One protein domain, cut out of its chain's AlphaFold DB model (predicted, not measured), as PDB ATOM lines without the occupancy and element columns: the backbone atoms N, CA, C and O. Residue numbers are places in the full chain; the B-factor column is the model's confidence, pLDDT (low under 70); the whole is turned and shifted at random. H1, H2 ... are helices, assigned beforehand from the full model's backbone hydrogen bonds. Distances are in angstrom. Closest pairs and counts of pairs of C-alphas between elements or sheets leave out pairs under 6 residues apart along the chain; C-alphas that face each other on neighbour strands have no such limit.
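Overview. This is residues 75 to 90 and 111 to 219 of the 407 residues of an uncharacterized protein of Deltaproteobacteria bacterium (UniProt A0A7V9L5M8). A rounded globule of helices has the short H5 near its middle, with the helical hairpin of H7 and H8 on one side and H1 and H2 on the other. H6 packs on both H2 and H8, H4 packs on H5, and H3 and H9 pack on H7. The printed part has 125 residues, with nine named helices, H1 to H9 in order, and no named strand; its class is all helix. It is compact, with a radius of gyration of the C-alphas of 13.2 A and spans of 39 by 33 by 29 A.

Arrangement. H8, residues 194 to 208, forms a helical hairpin with H7, residues 176 to 188: they touch at a shallow tilt of 28 degrees, opposite ways, closest at the C-alphas of Ala 176 and Trp 207, 4.6 A. H8 touches H5, residues 151 to 156, closest at C-alphas 200 and 156, 5.1 A. With residues 203 to 207 alone H8 touches H6, residues 168 to 173, closest at C-alphas 203 and 171, 7.0 A. H6 touches H2, residues 114 to 123, at a shallow tilt of 2 degrees, closest at C-alphas 170 and 118, 4.3 A. H1, residues 75 to 86, touches H5 with residues 82 to 86 alone, closest at C-alphas 85 and 151, 5.3 A. H4, residues 136 to 141, touches H5, closest at C-alphas 139 and 152, 5.0 A. With residues 178 to 182 alone H7 touches H3, residues 127 to 134, closest at C-alphas 182 and 133, 5.4 A. H7 touches H9, residues 212 to 217, closest at C-alphas 177 and 214, 5.9 A. The helix packing is part aligned, part crossed. Every O i to N i+4 pair is within hydrogen-bond range in H1 to H7, against 6 of 11 in H8 and 0 of 2 in H9, where 2 of 3 O i to N i+3 pairs are.

Along the chain. H8 is 22.0 A long, H7 18.2 A and H1 16.3 A. H1 begins at C-alpha 75 (4.521, -45.602, -57.649), and H9 ends at C-alpha 217 (30.916, -50.048, -47.579).

Size, cuts and confidence. The C-alphas farthest apart, of Ile 90 and Gln 216, are 38.8 A apart. Residues 91 to 110 are not printed, and C-alphas 90 and 111 are 10.9 A apart across the cut. H5 to H6 is a long link. Residues 86 to 90, 111 to 112, 145 to 148 and 158 to 166 have pLDDT under 70.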
ATOM      1  N   ASP A  75       5.004 -46.980 -57.490       86.25
ATOM      2  CA  ASP A  75       4.521 -45.602 -57.649       86.25
ATOM      3  C   ASP A  75       3.633 -45.176 -56.472       86.25
ATOM      4  O   ASP A  75       3.771 -44.061 -55.965       86.25
ATOM      5  N   GLU A  76       2.774 -46.075 -55.988       82.69
ATOM      6  CA  GLU A  76       1.984 -45.854 -54.773       82.69
ATOM      7  C   GLU A  76       2.889 -45.735 -53.543       82.69
ATOM      8  O   GLU A  76       2.787 -44.751 -52.807       82.69
ATOM      9  N   ALA A  77       3.813 -46.686 -53.343       88.06
ATOM     10  CA  ALA A  77       4.754 -46.667 -52.221       88.06
ATOM     11  C   ALA A  77       5.570 -45.364 -52.184       88.06
ATOM     12  O   ALA A  77       5.718 -44.736 -51.133       88.06
ATOM     13  N   TRP A  78       6.054 -44.925 -53.347       88.44
ATOM     14  CA  TRP A  78       6.805 -43.688 -53.511       88.44
ATOM     15  C   TRP A  78       5.950 -42.464 -53.185       88.44
ATOM     16  O   TRP A  78       6.357 -41.630 -52.378       88.44
ATOM     17  N   ALA A  79       4.751 -42.355 -53.767       81.62
ATOM     18  CA  ALA A  79       3.849 -41.232 -53.519       81.62
ATOM     19  C   ALA A  79       3.488 -41.103 -52.031       81.62
ATOM     20  O   ALA A  79       3.502 -39.997 -51.483       81.62
ATOM     21  N   ILE A  80       3.231 -42.231 -51.365       80.56
ATOM     22  CA  ILE A  80       2.939 -42.284 -49.930       80.56
ATOM     23  C   ILE A  80       4.158 -41.858 -49.105       80.56
ATOM     24  O   ILE A  80       4.018 -41.030 -48.207       80.56
ATOM     25  N   MET A  81       5.356 -42.360 -49.419       86.50
ATOM     26  CA  MET A  81       6.587 -41.963 -48.727       86.50
ATOM     27  C   MET A  81       6.837 -40.449 -48.841       86.50
ATOM     28  O   MET A  81       7.098 -39.786 -47.837       86.50
ATOM     29  N   ILE A  82       6.706 -39.881 -50.045       83.44
ATOM     30  CA  ILE A  82       6.849 -38.435 -50.271       83.44
ATOM     31  C   ILE A  82       5.801 -37.655 -49.471       83.44
ATOM     32  O   ILE A  82       6.139 -36.656 -48.832       83.44
ATOM     33  N   ALA A  83       4.546 -38.110 -49.462       75.75
ATOM     34  CA  ALA A  83       3.492 -37.493 -48.665       75.75
ATOM     35  C   ALA A  83       3.839 -37.508 -47.167       75.75
ATOM     36  O   ALA A  83       3.754 -36.474 -46.512       75.75
ATOM     37  N   MET A  84       4.323 -38.637 -46.639       76.19
ATOM     38  CA  MET A  84       4.737 -38.756 -45.237       76.19
ATOM     39  C   MET A  84       5.893 -37.809 -44.870       76.19
ATOM     40  O   MET A  84       5.900 -37.276 -43.762       76.19
ATOM     41  N   CYS A  85       6.843 -37.554 -45.777       76.06
ATOM     42  CA  CYS A  85       7.960 -36.627 -45.543       76.06
ATOM     43  C   CYS A  85       7.608 -35.136 -45.766       76.06
ATOM     44  O   CYS A  85       8.291 -34.261 -45.235       76.06
ATOM     45  N   THR A  86       6.592 -34.815 -46.573       68.31
ATOM     46  CA  THR A  86       6.222 -33.424 -46.931       68.31
ATOM     47  C   THR A  86       5.173 -32.813 -46.011       68.31
ATOM     48  O   THR A  86       4.778 -31.662 -46.218       68.31
ATOM     49  N   THR A  87       4.696 -33.547 -45.003       58.94
ATOM     50  CA  THR A  87       3.571 -33.099 -44.185       58.94
ATOM     51  C   THR A  87       3.789 -33.305 -42.672       58.94
ATOM     52  O   THR A  87       3.599 -34.403 -42.159       58.94
ATOM     53  N   ASP A  88       4.143 -32.240 -41.932       45.88
ATOM     54  CA  ASP A  88       4.409 -32.251 -40.471       45.88
ATOM     55  C   ASP A  88       3.108 -32.518 -39.714       45.88
ATOM     56  O   ASP A  88       3.000 -33.293 -38.764       45.88
ATOM     57  N   SER A  89       2.068 -31.877 -40.205       41.38
ATOM     58  CA  SER A  89       0.745 -32.431 -40.351       41.38
ATOM     59  C   SER A  89       0.538 -32.527 -41.846       41.38
ATOM     60  O   SER A  89       0.911 -31.591 -42.552       41.38
ATOM     61  N   ILE A  90      -0.079 -33.595 -42.320       41.12
ATOM     62  CA  ILE A  90      -0.841 -33.578 -43.569       41.12
ATOM     63  C   ILE A  90      -1.400 -32.161 -43.839       41.12
ATOM     64  O   ILE A  90      -2.185 -31.654 -43.038       41.12
ATOM     65  N   VAL A 111      -4.909 -43.981 -47.558       45.22
ATOM     66  CA  VAL A 111      -3.555 -43.526 -47.213       45.22
ATOM     67  C   VAL A 111      -2.872 -44.480 -46.235       45.22
ATOM     68  O   VAL A 111      -3.239 -44.578 -45.062       45.22
ATOM     69  N   ALA A 112      -1.848 -45.157 -46.739       53.31
ATOM     70  CA  ALA A 112      -0.909 -45.997 -46.010       53.31
ATOM     71  C   ALA A 112       0.030 -45.178 -45.101       53.31
ATOM     72  O   ALA A 112       0.511 -44.117 -45.478       53.31
ATOM     73  N   GLY A 113       0.272 -45.672 -43.882       71.38
ATOM     74  CA  GLY A 113       1.288 -45.140 -42.963       71.38
ATOM     75  C   GLY A 113       2.538 -46.023 -42.918       71.38
ATOM     76  O   GLY A 113       2.653 -46.969 -43.695       71.38
ATOM     77  N   ASP A 114       3.420 -45.774 -41.946       78.19
ATOM     78  CA  ASP A 114       4.671 -46.521 -41.701       78.19
ATOM     79  C   ASP A 114       4.509 -48.050 -41.830       78.19
ATOM     80  O   ASP A 114       5.271 -48.725 -42.515       78.19
ATOM     81  N   ALA A 115       3.447 -48.605 -41.238       79.25
ATOM     82  CA  ALA A 115       3.163 -50.039 -41.276       79.25
ATOM     83  C   ALA A 115       2.865 -50.588 -42.685       79.25
ATOM     84  O   ALA A 115       3.210 -51.732 -42.972       79.25
ATOM     85  N   ALA A 116       2.230 -49.798 -43.551       81.06
ATOM     86  CA  ALA A 116       1.881 -50.221 -44.905       81.06
ATOM     87  C   ALA A 116       3.069 -50.095 -45.866       81.06
ATOM     88  O   ALA A 116       3.296 -51.018 -46.641       81.06
ATOM     89  N   ILE A 117       3.892 -49.044 -45.739       86.94
ATOM     90  CA  ILE A 117       5.192 -48.978 -46.432       86.94
ATOM     91  C   ILE A 117       6.081 -50.147 -45.999       86.94
ATOM     92  O   ILE A 117       6.651 -50.840 -46.837       86.94
ATOM     93  N   ALA A 118       6.138 -50.441 -44.698       88.94
ATOM     94  CA  ALA A 118       6.849 -51.610 -44.195       88.94
ATOM     95  C   ALA A 118       6.286 -52.932 -44.749       88.94
ATOM     96  O   ALA A 118       7.052 -53.856 -45.008       88.94
ATOM     97  N   GLY A 119       4.964 -53.038 -44.920       89.44
ATOM     98  CA  GLY A 119       4.309 -54.172 -45.579       89.44
ATOM     99  C   GLY A 119       4.786 -54.340 -47.020       89.44
ATOM    100  O   GLY A 119       5.313 -55.398 -47.358       89.44
ATOM    101  N   PHE A 120       4.718 -53.264 -47.809       92.75
ATOM    102  CA  PHE A 120       5.214 -53.230 -49.186       92.75
ATOM    103  C   PHE A 120       6.680 -53.654 -49.278       92.75
ATOM    104  O   PHE A 120       7.018 -54.526 -50.069       92.75
ATOM    105  N   ILE A 121       7.551 -53.099 -48.430       95.62
ATOM    106  CA  ILE A 121       8.978 -53.449 -48.406       95.62
ATOM    107  C   ILE A 121       9.186 -54.946 -48.134       95.62
ATOM    108  O   ILE A 121      10.037 -55.576 -48.758       95.62
ATOM    109  N   ARG A 122       8.417 -55.550 -47.217       94.88
ATOM    110  CA  ARG A 122       8.543 -56.989 -46.923       94.88
ATOM    111  C   ARG A 122       8.128 -57.859 -48.107       94.88
ATOM    112  O   ARG A 122       8.752 -58.894 -48.331       94.88
ATOM    113  N   GLU A 123       7.088 -57.461 -48.833       95.94
ATOM    114  CA  GLU A 123       6.567 -58.190 -49.997       95.94
ATOM    115  C   GLU A 123       7.421 -57.966 -51.256       95.94
ATOM    116  O   GLU A 123       7.596 -58.879 -52.064       95.94
ATOM    117  N   HIS A 124       8.026 -56.785 -51.379       96.56
ATOM    118  CA  HIS A 124       8.789 -56.323 -52.538       96.56
ATOM    119  C   HIS A 124      10.203 -55.879 -52.142       96.56
ATOM    120  O   HIS A 124      10.631 -54.761 -52.441       96.56
ATOM    121  N   ARG A 125      10.937 -56.763 -51.455       96.44
ATOM    122  CA  ARG A 125      12.259 -56.454 -50.888       96.44
ATOM    123  C   ARG A 125      13.205 -55.844 -51.923       96.44
ATOM    124  O   ARG A 125      13.456 -56.437 -52.972       96.44
ATOM    125  N   GLY A 126      13.768 -54.687 -51.583       96.38
ATOM    126  CA  GLY A 126      14.724 -53.960 -52.409       96.38
ATOM    127  C   GLY A 126      14.094 -53.085 -53.492       96.38
ATOM    128  O   GLY A 126      14.821 -52.329 -54.125       96.38
ATOM    129  N   VAL A 127      12.784 -53.148 -53.746       97.75
ATOM    130  CA  VAL A 127      12.163 -52.362 -54.826       97.75
ATOM    131  C   VAL A 127      12.095 -50.879 -54.457       97.75
ATOM    132  O   VAL A 127      12.603 -50.041 -55.202       97.75
ATOM    133  N   LEU A 128      11.515 -50.543 -53.298       96.81
ATOM    134  CA  LEU A 128      11.449 -49.151 -52.835       96.81
ATOM    135  C   LEU A 128      12.836 -48.636 -52.438       96.81
ATOM    136  O   LEU A 128      13.180 -47.492 -52.722       96.81
ATOM    137  N   GLU A 129      13.649 -49.483 -51.813       96.44
ATOM    138  CA  GLU A 129      14.970 -49.112 -51.314       96.44
ATOM    139  C   GLU A 129      15.938 -48.753 -52.447       96.44
ATOM    140  O   GLU A 129      16.638 -47.745 -52.348       96.44
ATOM    141  N   ASN A 130      15.939 -49.520 -53.545       97.81
ATOM    142  CA  ASN A 130      16.722 -49.174 -54.734       97.81
ATOM    143  C   ASN A 130      16.220 -47.876 -55.370       97.81
ATOM    144  O   ASN A 130      17.034 -47.027 -55.717       97.81
ATOM    145  N   ALA A 131      14.901 -47.670 -55.459       97.75
ATOM    146  CA  ALA A 131      14.352 -46.421 -55.984       97.75
ATOM    147  C   ALA A 131      14.784 -45.205 -55.144       97.75
ATOM    148  O   ALA A 131      15.090 -44.147 -55.692       97.75
ATOM    149  N   VAL A 132      14.853 -45.353 -53.815       96.62
ATOM    150  CA  VAL A 132      15.381 -44.311 -52.922       96.62
ATOM    151  C   VAL A 132      16.867 -44.084 -53.165       96.62
ATOM    152  O   VAL A 132      17.268 -42.930 -53.289       96.62
ATOM    153  N   LEU A 133      17.666 -45.146 -53.295       95.75
ATOM    154  CA  LEU A 133      19.096 -45.054 -53.596       95.75
ATOM    155  C   LEU A 133      19.382 -44.368 -54.944       95.75
ATOM    156  O   LEU A 133      20.279 -43.532 -55.040       95.75
ATOM    157  N   GLU A 134      18.599 -44.665 -55.978       97.12
ATOM    158  CA  GLU A 134      18.725 -44.044 -57.302       97.12
ATOM    159  C   GLU A 134      18.336 -42.557 -57.296       97.12
ATOM    160  O   GLU A 134      18.814 -41.782 -58.125       97.12
ATOM    161  N   ARG A 135      17.488 -42.141 -56.346       97.06
ATOM    162  CA  ARG A 135      16.883 -40.801 -56.285       97.06
ATOM    163  C   ARG A 135      17.285 -40.011 -55.037       97.06
ATOM    164  O   ARG A 135      16.619 -39.037 -54.693       97.06
ATOM    165  N   VAL A 136      18.386 -40.370 -54.366       96.31
ATOM    166  CA  VAL A 136      18.819 -39.701 -53.119       96.31
ATOM    167  C   VAL A 136      19.016 -38.195 -53.313       96.31
ATOM    168  O   VAL A 136      18.567 -37.415 -52.476       96.31
ATOM    169  N   ASN A 137      19.634 -37.770 -54.420       94.62
ATOM    170  CA  ASN A 137      19.836 -36.343 -54.702       94.62
ATOM    171  C   ASN A 137      18.510 -35.607 -54.912       94.62
ATOM    172  O   ASN A 137      18.320 -34.528 -54.362       94.62
ATOM    173  N   GLU A 138      17.565 -36.212 -55.639       94.06
ATOM    174  CA  GLU A 138      16.226 -35.639 -55.821       94.06
ATOM    175  C   GLU A 138      15.538 -35.450 -54.462       94.06
ATOM    176  O   GLU A 138      15.058 -34.363 -54.150       94.06
ATOM    177  N   LEU A 139      15.572 -36.470 -53.599       92.25
ATOM    178  CA  LEU A 139      15.009 -36.391 -52.247       92.25
ATOM    179  C   LEU A 139      15.689 -35.328 -51.371       92.25
ATOM    180  O   LEU A 139      15.045 -34.762 -50.483       92.25
ATOM    181  N   ALA A 140      16.978 -35.063 -51.592       92.25
ATOM    182  CA  ALA A 140      17.735 -34.042 -50.874       92.25
ATOM    183  C   ALA A 140      17.419 -32.611 -51.345       92.25
ATOM    184  O   ALA A 140      17.512 -31.668 -50.556       92.25
ATOM    185  N   GLU A 141      17.025 -32.445 -52.608       90.25
ATOM    186  CA  GLU A 141      16.605 -31.163 -53.190       90.25
ATOM    187  C   GLU A 141      15.131 -30.838 -52.901       90.25
ATOM    188  O   GLU A 141      14.728 -29.672 -52.898       90.25
ATOM    189  N   MET A 142      14.311 -31.860 -52.645       85.62
ATOM    190  CA  MET A 142      12.891 -31.684 -52.355       85.62
ATOM    191  C   MET A 142      12.665 -31.102 -50.948       85.62
ATOM    192  O   MET A 142      13.152 -31.661 -49.956       85.62
ATOM    193  N   PRO A 143      11.879 -30.015 -50.819       78.12
ATOM    194  CA  PRO A 143      11.549 -29.446 -49.520       78.12
ATOM    195  C   PRO A 143      10.674 -30.415 -48.720       78.12
ATOM    196  O   PRO A 143       9.766 -31.039 -49.272       78.12
ATOM    197  N   SER A 144      10.924 -30.512 -47.415       74.25
ATOM    198  CA  SER A 144      10.037 -31.218 -46.489       74.25
ATOM    199  C   SER A 144       9.012 -30.275 -45.856       74.25
ATOM    200  O   SER A 144       9.037 -29.062 -46.087       74.25
ATOM    201  N   SER A 145       8.098 -30.825 -45.059       64.81
ATOM    202  CA  SER A 145       7.184 -30.015 -44.249       64.81
ATOM    203  C   SER A 145       7.893 -29.140 -43.227       64.81
ATOM    204  O   SER A 145       7.518 -27.979 -43.046       64.81
ATOM    205  N   ASP A 146       8.934 -29.686 -42.602       64.25
ATOM    206  CA  ASP A 146       9.838 -28.909 -41.777       64.25
ATOM    207  C   ASP A 146      10.723 -28.117 -42.735       64.25
ATOM    208  O   ASP A 146      11.579 -28.671 -43.430       64.25
ATOM    209  N   ARG A 147      10.516 -26.799 -42.788       61.78
ATOM    210  CA  ARG A 147      11.280 -25.904 -43.669       61.78
ATOM    211  C   ARG A 147      12.789 -25.951 -43.407       61.78
ATOM    212  O   ARG A 147      13.545 -25.466 -44.243       61.78
ATOM    213  N   ALA A 148      13.231 -26.506 -42.276       66.38
ATOM    214  CA  ALA A 148      14.641 -26.720 -41.971       66.38
ATOM    215  C   ALA A 148      15.215 -28.037 -42.542       66.38
ATOM    216  O   ALA A 148      16.404 -28.305 -42.359       66.38
ATOM    217  N   ARG A 149      14.403 -28.877 -43.202       77.25
ATOM    218  CA  ARG A 149      14.782 -30.227 -43.652       77.25
ATOM    219  C   ARG A 149      14.314 -30.521 -45.082       77.25
ATOM    220  O   ARG A 149      13.318 -29.977 -45.559       77.25
ATOM    221  N   ASN A 150      15.027 -31.426 -45.748       85.38
ATOM    222  CA  ASN A 150      14.614 -32.036 -47.017       85.38
ATOM    223  C   ASN A 150      13.954 -33.407 -46.785       85.38
ATOM    224  O   ASN A 150      13.939 -33.918 -45.661       85.38
ATOM    225  N   LEU A 151      13.369 -34.007 -47.827       87.12
ATOM    226  CA  LEU A 151      12.660 -35.287 -47.684       87.12
ATOM    227  C   LEU A 151      13.574 -36.435 -47.283       87.12
ATOM    228  O   LEU A 151      13.173 -37.266 -46.468       87.12
ATOM    229  N   LEU A 152      14.801 -36.454 -47.810       92.69
ATOM    230  CA  LEU A 152      15.817 -37.419 -47.398       92.69
ATOM    231  C   LEU A 152      16.069 -37.339 -45.887       92.69
ATOM    232  O   LEU A 152      16.143 -38.356 -45.204       92.69
ATOM    233  N   SER A 153      16.149 -36.121 -45.359       89.88
ATOM    234  CA  SER A 153      16.347 -35.878 -43.938       89.88
ATOM    235  C   SER A 153      15.163 -36.387 -43.113       89.88
ATOM    236  O   SER A 153      15.349 -37.109 -42.143       89.88
ATOM    237  N   GLN A 154      13.929 -36.117 -43.540       85.81
ATOM    238  CA  GLN A 154      12.761 -36.643 -42.828       85.81
ATOM    239  C   GLN A 154      12.664 -38.169 -42.856       85.81
ATOM    240  O   GLN A 154      12.219 -38.759 -41.873       85.81
ATOM    241  N   LEU A 155      13.106 -38.818 -43.938       87.81
ATOM    242  CA  LEU A 155      13.152 -40.279 -44.025       87.81
ATOM    243  C   LEU A 155      14.143 -40.886 -43.019       87.81
ATOM    244  O   LEU A 155      13.923 -41.991 -42.530       87.81
ATOM    245  N   PHE A 156      15.225 -40.174 -42.702       89.50
ATOM    246  CA  PHE A 156      16.266 -40.605 -41.764       89.50
ATOM    247  C   PHE A 156      16.084 -40.073 -40.344       89.50
ATOM    248  O   PHE A 156      16.902 -40.348 -39.464       89.50
ATOM    249  N   GLU A 157      15.007 -39.339 -40.090       80.94
ATOM    250  CA  GLU A 157      14.732 -38.815 -38.769       80.94
ATOM    251  C   GLU A 157      14.215 -39.929 -37.849       80.94
ATOM    252  O   GLU A 157      13.089 -40.419 -37.978       80.94
ATOM    253  N   SER A 158      15.019 -40.291 -36.852       63.06
ATOM    254  CA  SER A 158      14.572 -41.066 -35.697       63.06
ATOM    255  C   SER A 158      14.626 -40.184 -34.455       63.06
ATOM    256  O   SER A 158      15.611 -40.203 -33.721       63.06
ATOM    257  N   GLY A 159      13.588 -39.379 -34.223       52.78
ATOM    258  CA  GLY A 159      13.529 -38.527 -33.034       52.78
ATOM    259  C   GLY A 159      13.730 -39.349 -31.752       52.78
ATOM    260  O   GLY A 159      13.015 -40.329 -31.517       52.78
ATOM    261  N   PHE A 160      14.715 -38.965 -30.936       42.19
ATOM    262  CA  PHE A 160      14.977 -39.584 -29.631       42.19
ATOM    263  C   PHE A 160      13.891 -39.257 -28.597       42.19
ATOM    264  O   PHE A 160      13.605 -40.095 -27.745       42.19
ATOM    265  N   ASP A 161      13.205 -38.120 -28.753       40.28
ATOM    266  CA  ASP A 161      12.346 -37.555 -27.703       40.28
ATOM    267  C   ASP A 161      10.855 -37.422 -28.054       40.28
ATOM    268  O   ASP A 161      10.073 -36.905 -27.254       40.28
ATOM    269  N   MET A 162      10.402 -37.902 -29.217       39.12
ATOM    270  CA  MET A 162       8.989 -37.791 -29.610       39.12
ATOM    271  C   MET A 162       8.364 -39.169 -29.849       39.12
ATOM    272  O   MET A 162       8.838 -39.959 -30.664       39.12
ATOM    273  N   GLY A 163       7.310 -39.476 -29.086       39.12
ATOM    274  CA  GLY A 163       6.602 -40.759 -29.120       39.12
ATOM    275  C   GLY A 163       6.113 -41.161 -30.518       39.12
ATOM    276  O   GLY A 163       5.763 -40.307 -31.322       39.12
ATOM    277  N   ALA A 164       6.070 -42.478 -30.761       46.41
ATOM    278  CA  ALA A 164       5.735 -43.126 -32.036       46.41
ATOM    279  C   ALA A 164       6.535 -42.565 -33.233       46.41
ATOM    280  O   ALA A 164       6.071 -41.733 -34.003       46.41
ATOM    281  N   ARG A 165       7.770 -43.054 -33.365       62.56
ATOM    282  CA  ARG A 165       8.720 -42.751 -34.444       62.56
ATOM    283  C   ARG A 165       8.116 -43.065 -35.825       62.56
ATOM    284  O   ARG A 165       7.900 -44.237 -36.127       62.56
ATOM    285  N   THR A 166       7.929 -42.035 -36.655       68.44
ATOM    286  CA  THR A 166       7.240 -42.046 -37.965       68.44
ATOM    287  C   THR A 166       7.699 -43.126 -38.953       68.44
ATOM    288  O   THR A 166       6.925 -43.493 -39.828       68.44
ATOM    289  N   TRP A 167       8.923 -43.643 -38.816       81.69
ATOM    290  CA  TRP A 167       9.537 -44.576 -39.772       81.69
ATOM    291  C   TRP A 167      10.018 -45.894 -39.159       81.69
ATOM    292  O   TRP A 167      10.791 -46.618 -39.781       81.69
ATOM    293  N   THR A 168       9.628 -46.227 -37.927       82.00
ATOM    294  CA  THR A 168      10.217 -47.392 -37.237       82.00
ATOM    295  C   THR A 168       9.929 -48.712 -37.935       82.00
ATOM    296  O   THR A 168      10.842 -49.524 -38.094       82.00
ATOM    297  N   ALA A 169       8.684 -48.949 -38.348       83.06
ATOM    298  CA  ALA A 169       8.322 -50.177 -39.043       83.06
ATOM    299  C   ALA A 169       9.000 -50.240 -40.417       83.06
ATOM    300  O   ALA A 169       9.511 -51.297 -40.793       83.06
ATOM    301  N   THR A 170       9.050 -49.111 -41.125       89.38
ATOM    302  CA  THR A 170       9.709 -48.957 -42.425       89.38
ATOM    303  C   THR A 170      11.199 -49.255 -42.312       89.38
ATOM    304  O   THR A 170      11.693 -50.142 -43.001       89.38
ATOM    305  N   HIS A 171      11.920 -48.614 -41.386       91.62
ATOM    306  CA  HIS A 171      13.349 -48.857 -41.155       91.62
ATOM    307  C   HIS A 171      13.639 -50.291 -40.712       91.62
ATOM    308  O   HIS A 171      14.691 -50.831 -41.056       91.62
ATOM    309  N   ALA A 172      12.737 -50.921 -39.956       90.00
ATOM    310  CA  ALA A 172      12.870 -52.321 -39.559       90.00
ATOM    311  C   ALA A 172      12.655 -53.292 -40.732       90.00
ATOM    312  O   ALA A 172      13.285 -54.349 -40.760       90.00
ATOM    313  N   ALA A 173      11.787 -52.949 -41.687       93.31
ATOM    314  CA  ALA A 173      11.534 -53.744 -42.889       93.31
ATOM    315  C   ALA A 173      12.608 -53.552 -43.972       93.31
ATOM    316  O   ALA A 173      12.919 -54.511 -44.669       93.31
ATOM    317  N   TRP A 174      13.182 -52.348 -44.068       95.81
ATOM    318  CA  TRP A 174      14.175 -51.938 -45.067       95.81
ATOM    319  C   TRP A 174      15.318 -52.947 -45.219       95.81
ATOM    320  O   TRP A 174      15.825 -53.456 -44.211       95.81
ATOM    321  N   ASP A 175      15.772 -53.212 -46.442       96.19
ATOM    322  CA  ASP A 175      16.993 -53.985 -46.666       96.19
ATOM    323  C   ASP A 175      18.226 -53.281 -46.071       96.19
ATOM    324  O   ASP A 175      18.621 -52.202 -46.510       96.19
ATOM    325  N   ALA A 176      18.842 -53.879 -45.049       94.31
ATOM    326  CA  ALA A 176      19.897 -53.225 -44.275       94.31
ATOM    327  C   ALA A 176      21.090 -52.770 -45.133       94.31
ATOM    328  O   ALA A 176      21.588 -51.664 -44.925       94.31
ATOM    329  N   THR A 177      21.499 -53.567 -46.125       94.56
ATOM    330  CA  THR A 177      22.610 -53.232 -47.020       94.56
ATOM    331  C   THR A 177      22.278 -52.001 -47.862       94.56
ATOM    332  O   THR A 177      23.065 -51.055 -47.906       94.56
ATOM    333  N   LEU A 178      21.095 -51.962 -48.486       95.12
ATOM    334  CA  LEU A 178      20.659 -50.804 -49.278       95.12
ATOM    335  C   LEU A 178      20.479 -49.554 -48.408       95.12
ATOM    336  O   LEU A 178      20.869 -48.459 -48.806       95.12
ATOM    337  N   GLY A 179      19.948 -49.706 -47.192       94.50
ATOM    338  CA  GLY A 179      19.845 -48.609 -46.227       94.50
ATOM    339  C   GLY A 179      21.210 -48.006 -45.880       94.50
ATOM    340  O   GLY A 179      21.382 -46.787 -45.929       94.50
ATOM    341  N   LEU A 180      22.209 -48.849 -45.596       94.06
ATOM    342  CA  LEU A 180      23.582 -48.408 -45.328       94.06
ATOM    343  C   LEU A 180      24.225 -47.718 -46.540       94.06
ATOM    344  O   LEU A 180      24.958 -46.748 -46.357       94.06
ATOM    345  N   GLN A 181      23.918 -48.150 -47.767       93.06
ATOM    346  CA  GLN A 181      24.379 -47.472 -48.985       93.06
ATOM    347  C   GLN A 181      23.773 -46.072 -49.131       93.06
ATOM    348  O   GLN A 181      24.511 -45.120 -49.389       93.06
ATOM    349  N   VAL A 182      22.459 -45.919 -48.912       94.50
ATOM    350  CA  VAL A 182      21.793 -44.603 -48.917       94.50
ATOM    351  C   VAL A 182      22.409 -43.695 -47.854       94.50
ATOM    352  O   VAL A 182      22.757 -42.552 -48.144       94.50
ATOM    353  N   PHE A 183      22.590 -44.215 -46.638       93.56
ATOM    354  CA  PHE A 183      23.218 -43.499 -45.530       93.56
ATOM    355  C   PHE A 183      24.629 -43.011 -45.887       93.56
ATOM    356  O   PHE A 183      24.917 -41.819 -45.765       93.56
ATOM    357  N   ALA A 184      25.497 -43.907 -46.366       90.44
ATOM    358  CA  ALA A 184      26.874 -43.580 -46.723       90.44
ATOM    359  C   ALA A 184      26.935 -42.534 -47.842       90.44
ATOM    360  O   ALA A 184      27.682 -41.559 -47.745       90.44
ATOM    361  N   TYR A 185      26.108 -42.706 -48.877       90.69
ATOM    362  CA  TYR A 185      26.023 -41.771 -49.992       90.69
ATOM    363  C   TYR A 185      25.565 -40.382 -49.537       90.69
ATOM    364  O   TYR A 185      26.176 -39.376 -49.908       90.69
ATOM    365  N   ALA A 186      24.518 -40.319 -48.713       92.44
ATOM    366  CA  ALA A 186      23.965 -39.069 -48.208       92.44
ATOM    367  C   ALA A 186      24.974 -38.285 -47.362       92.44
ATOM    368  O   ALA A 186      25.086 -37.070 -47.512       92.44
ATOM    369  N   HIS A 187      25.755 -38.965 -46.520       88.81
ATOM    370  CA  HIS A 187      26.817 -38.326 -45.739       88.81
ATOM    371  C   HIS A 187      27.996 -37.865 -46.594       88.81
ATOM    372  O   HIS A 187      28.454 -36.737 -46.427       88.81
ATOM    373  N   ALA A 188      28.462 -38.690 -47.536       83.94
ATOM    374  CA  ALA A 188      29.580 -38.342 -48.418       83.94
ATOM    375  C   ALA A 188      29.296 -37.100 -49.284       83.94
ATOM    376  O   ALA A 188      30.221 -36.374 -49.648       83.94
ATOM    377  N   ASN A 189      28.021 -36.849 -49.589       86.38
ATOM    378  CA  ASN A 189      27.561 -35.711 -50.386       86.38
ATOM    379  C   ASN A 189      26.890 -34.612 -49.540       86.38
ATOM    380  O   ASN A 189      26.289 -33.701 -50.098       86.38
ATOM    381  N   GLU A 190      26.986 -34.692 -48.207       86.69
ATOM    382  CA  GLU A 190      26.444 -33.703 -47.263       86.69
ATOM    383  C   GLU A 190      24.945 -33.387 -47.474       86.69
ATOM    384  O   GLU A 190      24.497 -32.258 -47.295       86.69
ATOM    385  N   LEU A 191      24.150 -34.404 -47.827       91.06
ATOM    386  CA  LEU A 191      22.743 -34.262 -48.229       91.06
ATOM    387  C   LEU A 191      21.756 -34.174 -47.056       91.06
ATOM    388  O   LEU A 191      20.594 -33.812 -47.249       91.06
ATOM    389  N   PHE A 192      22.188 -34.511 -45.841       89.19
ATOM    390  CA  PHE A 192      21.363 -34.374 -44.641       89.19
ATOM    391  C   PHE A 192      21.357 -32.943 -44.108       89.19
ATOM    392  O   PHE A 192      22.396 -32.278 -44.058       89.19
ATOM    393  N   SER A 193      20.202 -32.508 -43.597       84.56
ATOM    394  CA  SER A 193      20.130 -31.311 -42.764       84.56
ATOM    395  C   SER A 193      21.011 -31.479 -41.515       84.56
ATOM    396  O   SER A 193      21.189 -32.609 -41.041       84.56
ATOM    397  N   PRO A 194      21.528 -30.384 -40.927       77.75
ATOM    398  CA  PRO A 194      22.386 -30.464 -39.745       77.75
ATOM    399  C   PRO A 194      21.765 -31.262 -38.587       77.75
ATOM    400  O   PRO A 194      22.431 -32.107 -38.000       77.75
ATOM    401  N   SER A 195      20.470 -31.061 -38.315       74.88
ATOM    402  CA  SER A 195      19.736 -31.765 -37.253       74.88
ATOM    403  C   SER A 195      19.563 -33.263 -37.514       74.88
ATOM    404  O   SER A 195      19.602 -34.059 -36.581       74.88
ATOM    405  N   THR A 196      19.403 -33.663 -38.776       83.19
ATOM    406  CA  THR A 196      19.188 -35.073 -39.136       83.19
ATOM    407  C   THR A 196      20.501 -35.831 -39.242       83.19
ATOM    408  O   THR A 196      20.544 -37.035 -38.995       83.19
ATOM    409  N   ARG A 197      21.598 -35.144 -39.582       83.94
ATOM    410  CA  ARG A 197      22.923 -35.762 -39.680       83.94
ATOM    411  C   ARG A 197      23.241 -36.572 -38.417       83.94
ATOM    412  O   ARG A 197      23.662 -37.718 -38.548       83.94
ATOM    413  N   HIS A 198      22.917 -36.022 -37.244       78.62
ATOM    414  CA  HIS A 198      22.948 -36.714 -35.953       78.62
ATOM    415  C   HIS A 198      22.059 -37.975 -35.947       78.62
ATOM    416  O   HIS A 198      22.537 -39.108 -35.868       78.62
ATOM    417  N   ASN A 199      20.749 -37.774 -36.111       79.62
ATOM    418  CA  ASN A 199      19.734 -38.819 -35.964       79.62
ATOM    419  C   ASN A 199      19.902 -39.993 -36.938       79.62
ATOM    420  O   ASN A 199      19.590 -41.136 -36.597       79.62
ATOM    421  N   SER A 200      20.449 -39.734 -38.125       88.62
ATOM    422  CA  SER A 200      20.663 -40.742 -39.162       88.62
ATOM    423  C   SER A 200      21.545 -41.911 -38.697       88.62
ATOM    424  O   SER A 200      21.340 -43.044 -39.141       88.62
ATOM    425  N   PHE A 201      22.474 -41.687 -37.756       87.19
ATOM    426  CA  PHE A 201      23.319 -42.749 -37.196       87.19
ATOM    427  C   PHE A 201      22.522 -43.743 -36.350       87.19
ATOM    428  O   PHE A 201      22.859 -44.921 -36.292       87.19
ATOM    429  N   HIS A 202      21.418 -43.345 -35.729       84.38
ATOM    430  CA  HIS A 202      20.600 -44.296 -34.978       84.38
ATOM    431  C   HIS A 202      19.837 -45.251 -35.890       84.38
ATOM    432  O   HIS A 202      19.756 -46.450 -35.596       84.38
ATOM    433  N   VAL A 203      19.336 -44.730 -37.011       89.06
ATOM    434  CA  VAL A 203      18.709 -45.526 -38.070       89.06
ATOM    435  C   VAL A 203      19.732 -46.498 -38.658       89.06
ATOM    436  O   VAL A 203      19.531 -47.714 -38.616       89.06
ATOM    437  N   ALA A 204      20.877 -45.978 -39.102       92.00
ATOM    438  CA  ALA A 204      21.936 -46.780 -39.702       92.00
ATOM    439  C   ALA A 204      22.532 -47.804 -38.722       92.00
ATOM    440  O   ALA A 204      22.759 -48.948 -39.104       92.00
ATOM    441  N   GLY A 205      22.677 -47.471 -37.437       89.38
ATOM    442  CA  GLY A 205      23.105 -48.422 -36.408       89.38
ATOM    443  C   GLY A 205      22.109 -49.573 -36.217       89.38
ATOM    444  O   GLY A 205      22.501 -50.695 -35.894       89.38
ATOM    445  N   GLY A 206      20.815 -49.332 -36.453       89.19
ATOM    446  CA  GLY A 206      19.793 -50.377 -36.526       89.19
ATOM    447  C   GLY A 206      19.978 -51.321 -37.714       89.19
ATOM    448  O   GLY A 206      19.814 -52.531 -37.557       89.19
ATOM    449  N   TRP A 207      20.344 -50.792 -38.880       93.25
ATOM    450  CA  TRP A 207      20.644 -51.586 -40.076       93.25
ATOM    451  C   TRP A 207      21.930 -52.383 -39.935       93.25
ATOM    452  O   TRP A 207      21.947 -53.572 -40.218       93.25
ATOM    453  N   LEU A 208      22.959 -51.776 -39.369       91.19
ATOM    454  CA  LEU A 208      24.263 -52.389 -39.163       91.19
ATOM    455  C   LEU A 208      24.235 -53.575 -38.195       91.19
ATOM    456  O   LEU A 208      24.940 -54.559 -38.384       91.19
ATOM    457  N   ARG A 209      23.351 -53.544 -37.189       90.31
ATOM    458  CA  ARG A 209      23.082 -54.724 -36.346       90.31
ATOM    459  C   ARG A 209      22.443 -55.883 -37.120       90.31
ATOM    460  O   ARG A 209      22.572 -57.025 -36.686       90.31
ATOM    461  N   ARG A 210      21.721 -55.602 -38.211       92.00
ATOM    462  CA  ARG A 210      21.083 -56.609 -39.079       92.00
ATOM    463  C   ARG A 210      22.002 -57.073 -40.213       92.00
ATOM    464  O   ARG A 210      21.863 -58.212 -40.642       92.00
ATOM    465  N   ASP A 211      22.922 -56.220 -40.655       93.06
ATOM    466  CA  ASP A 211      23.956 -56.511 -41.653       93.06
ATOM    467  C   ASP A 211      25.341 -56.053 -41.157       93.06
ATOM    468  O   ASP A 211      25.803 -54.962 -41.507       93.06
ATOM    469  N   PRO A 212      26.015 -56.867 -40.320       90.44
ATOM    470  CA  PRO A 212      27.332 -56.525 -39.795       90.44
ATOM    471  C   PRO A 212      28.417 -56.449 -40.872       90.44
ATOM    472  O   PRO A 212      29.416 -55.777 -40.665       90.44
ATOM    473  N   ASP A 213      28.265 -57.095 -42.027       90.81
ATOM    474  CA  ASP A 213      29.273 -57.003 -43.093       90.81
ATOM    475  C   ASP A 213      29.177 -55.671 -43.861       90.81
ATOM    476  O   ASP A 213      30.137 -55.248 -44.514       90.81
ATOM    477  N   GLY A 214      28.065 -54.944 -43.696       87.19
ATOM    478  CA  GLY A 214      27.829 -53.626 -44.279       87.19
ATOM    479  C   GLY A 214      28.853 -52.553 -43.883       87.19
ATOM    480  O   GLY A 214      29.012 -51.578 -44.618       87.19
ATOM    481  N   TYR A 215      29.622 -52.740 -42.796       86.44
ATOM    482  CA  TYR A 215      30.732 -51.843 -42.428       86.44
ATOM    483  C   TYR A 215      31.757 -51.665 -43.557       86.44
ATOM    484  O   TYR A 215      32.386 -50.614 -43.642       86.44
ATOM    485  N   GLN A 216      31.931 -52.663 -44.432       86.00
ATOM    486  CA  GLN A 216      32.918 -52.607 -45.518       86.00
ATOM    487  C   GLN A 216      32.614 -51.516 -46.555       86.00
ATOM    488  O   GLN A 216      33.522 -51.058 -47.245       86.00
ATOM    489  N   ALA A 217      31.349 -51.104 -46.669       82.88
ATOM    490  CA  ALA A 217      30.916 -50.048 -47.579       82.88
ATOM    491  C   ALA A 217      30.970 -48.646 -46.946       82.88
ATOM    492  O   ALA A 217      30.740 -47.654 -47.640       82.88
ATOM    493  N   LEU A 218      31.252 -48.550 -45.643       87.75
ATOM    494  CA  LEU A 218      31.274 -47.290 -44.909       87.75
ATOM    495  C   LEU A 218      32.698 -46.712 -44.832       87.75
ATOM    496  O   LEU A 218      33.662 -47.466 -44.669       87.75
ATOM    497  N   PRO A 219      32.858 -45.375 -44.868       87.00
ATOM    498  CA  PRO A 219      34.093 -44.721 -44.450       87.00
ATOM    499  C   PRO A 219      34.543 -45.201 -43.068       87.00
ATOM    500  O   PRO A 219      33.717 -45.416 -42.176       87.00
TER     501      PRO A 219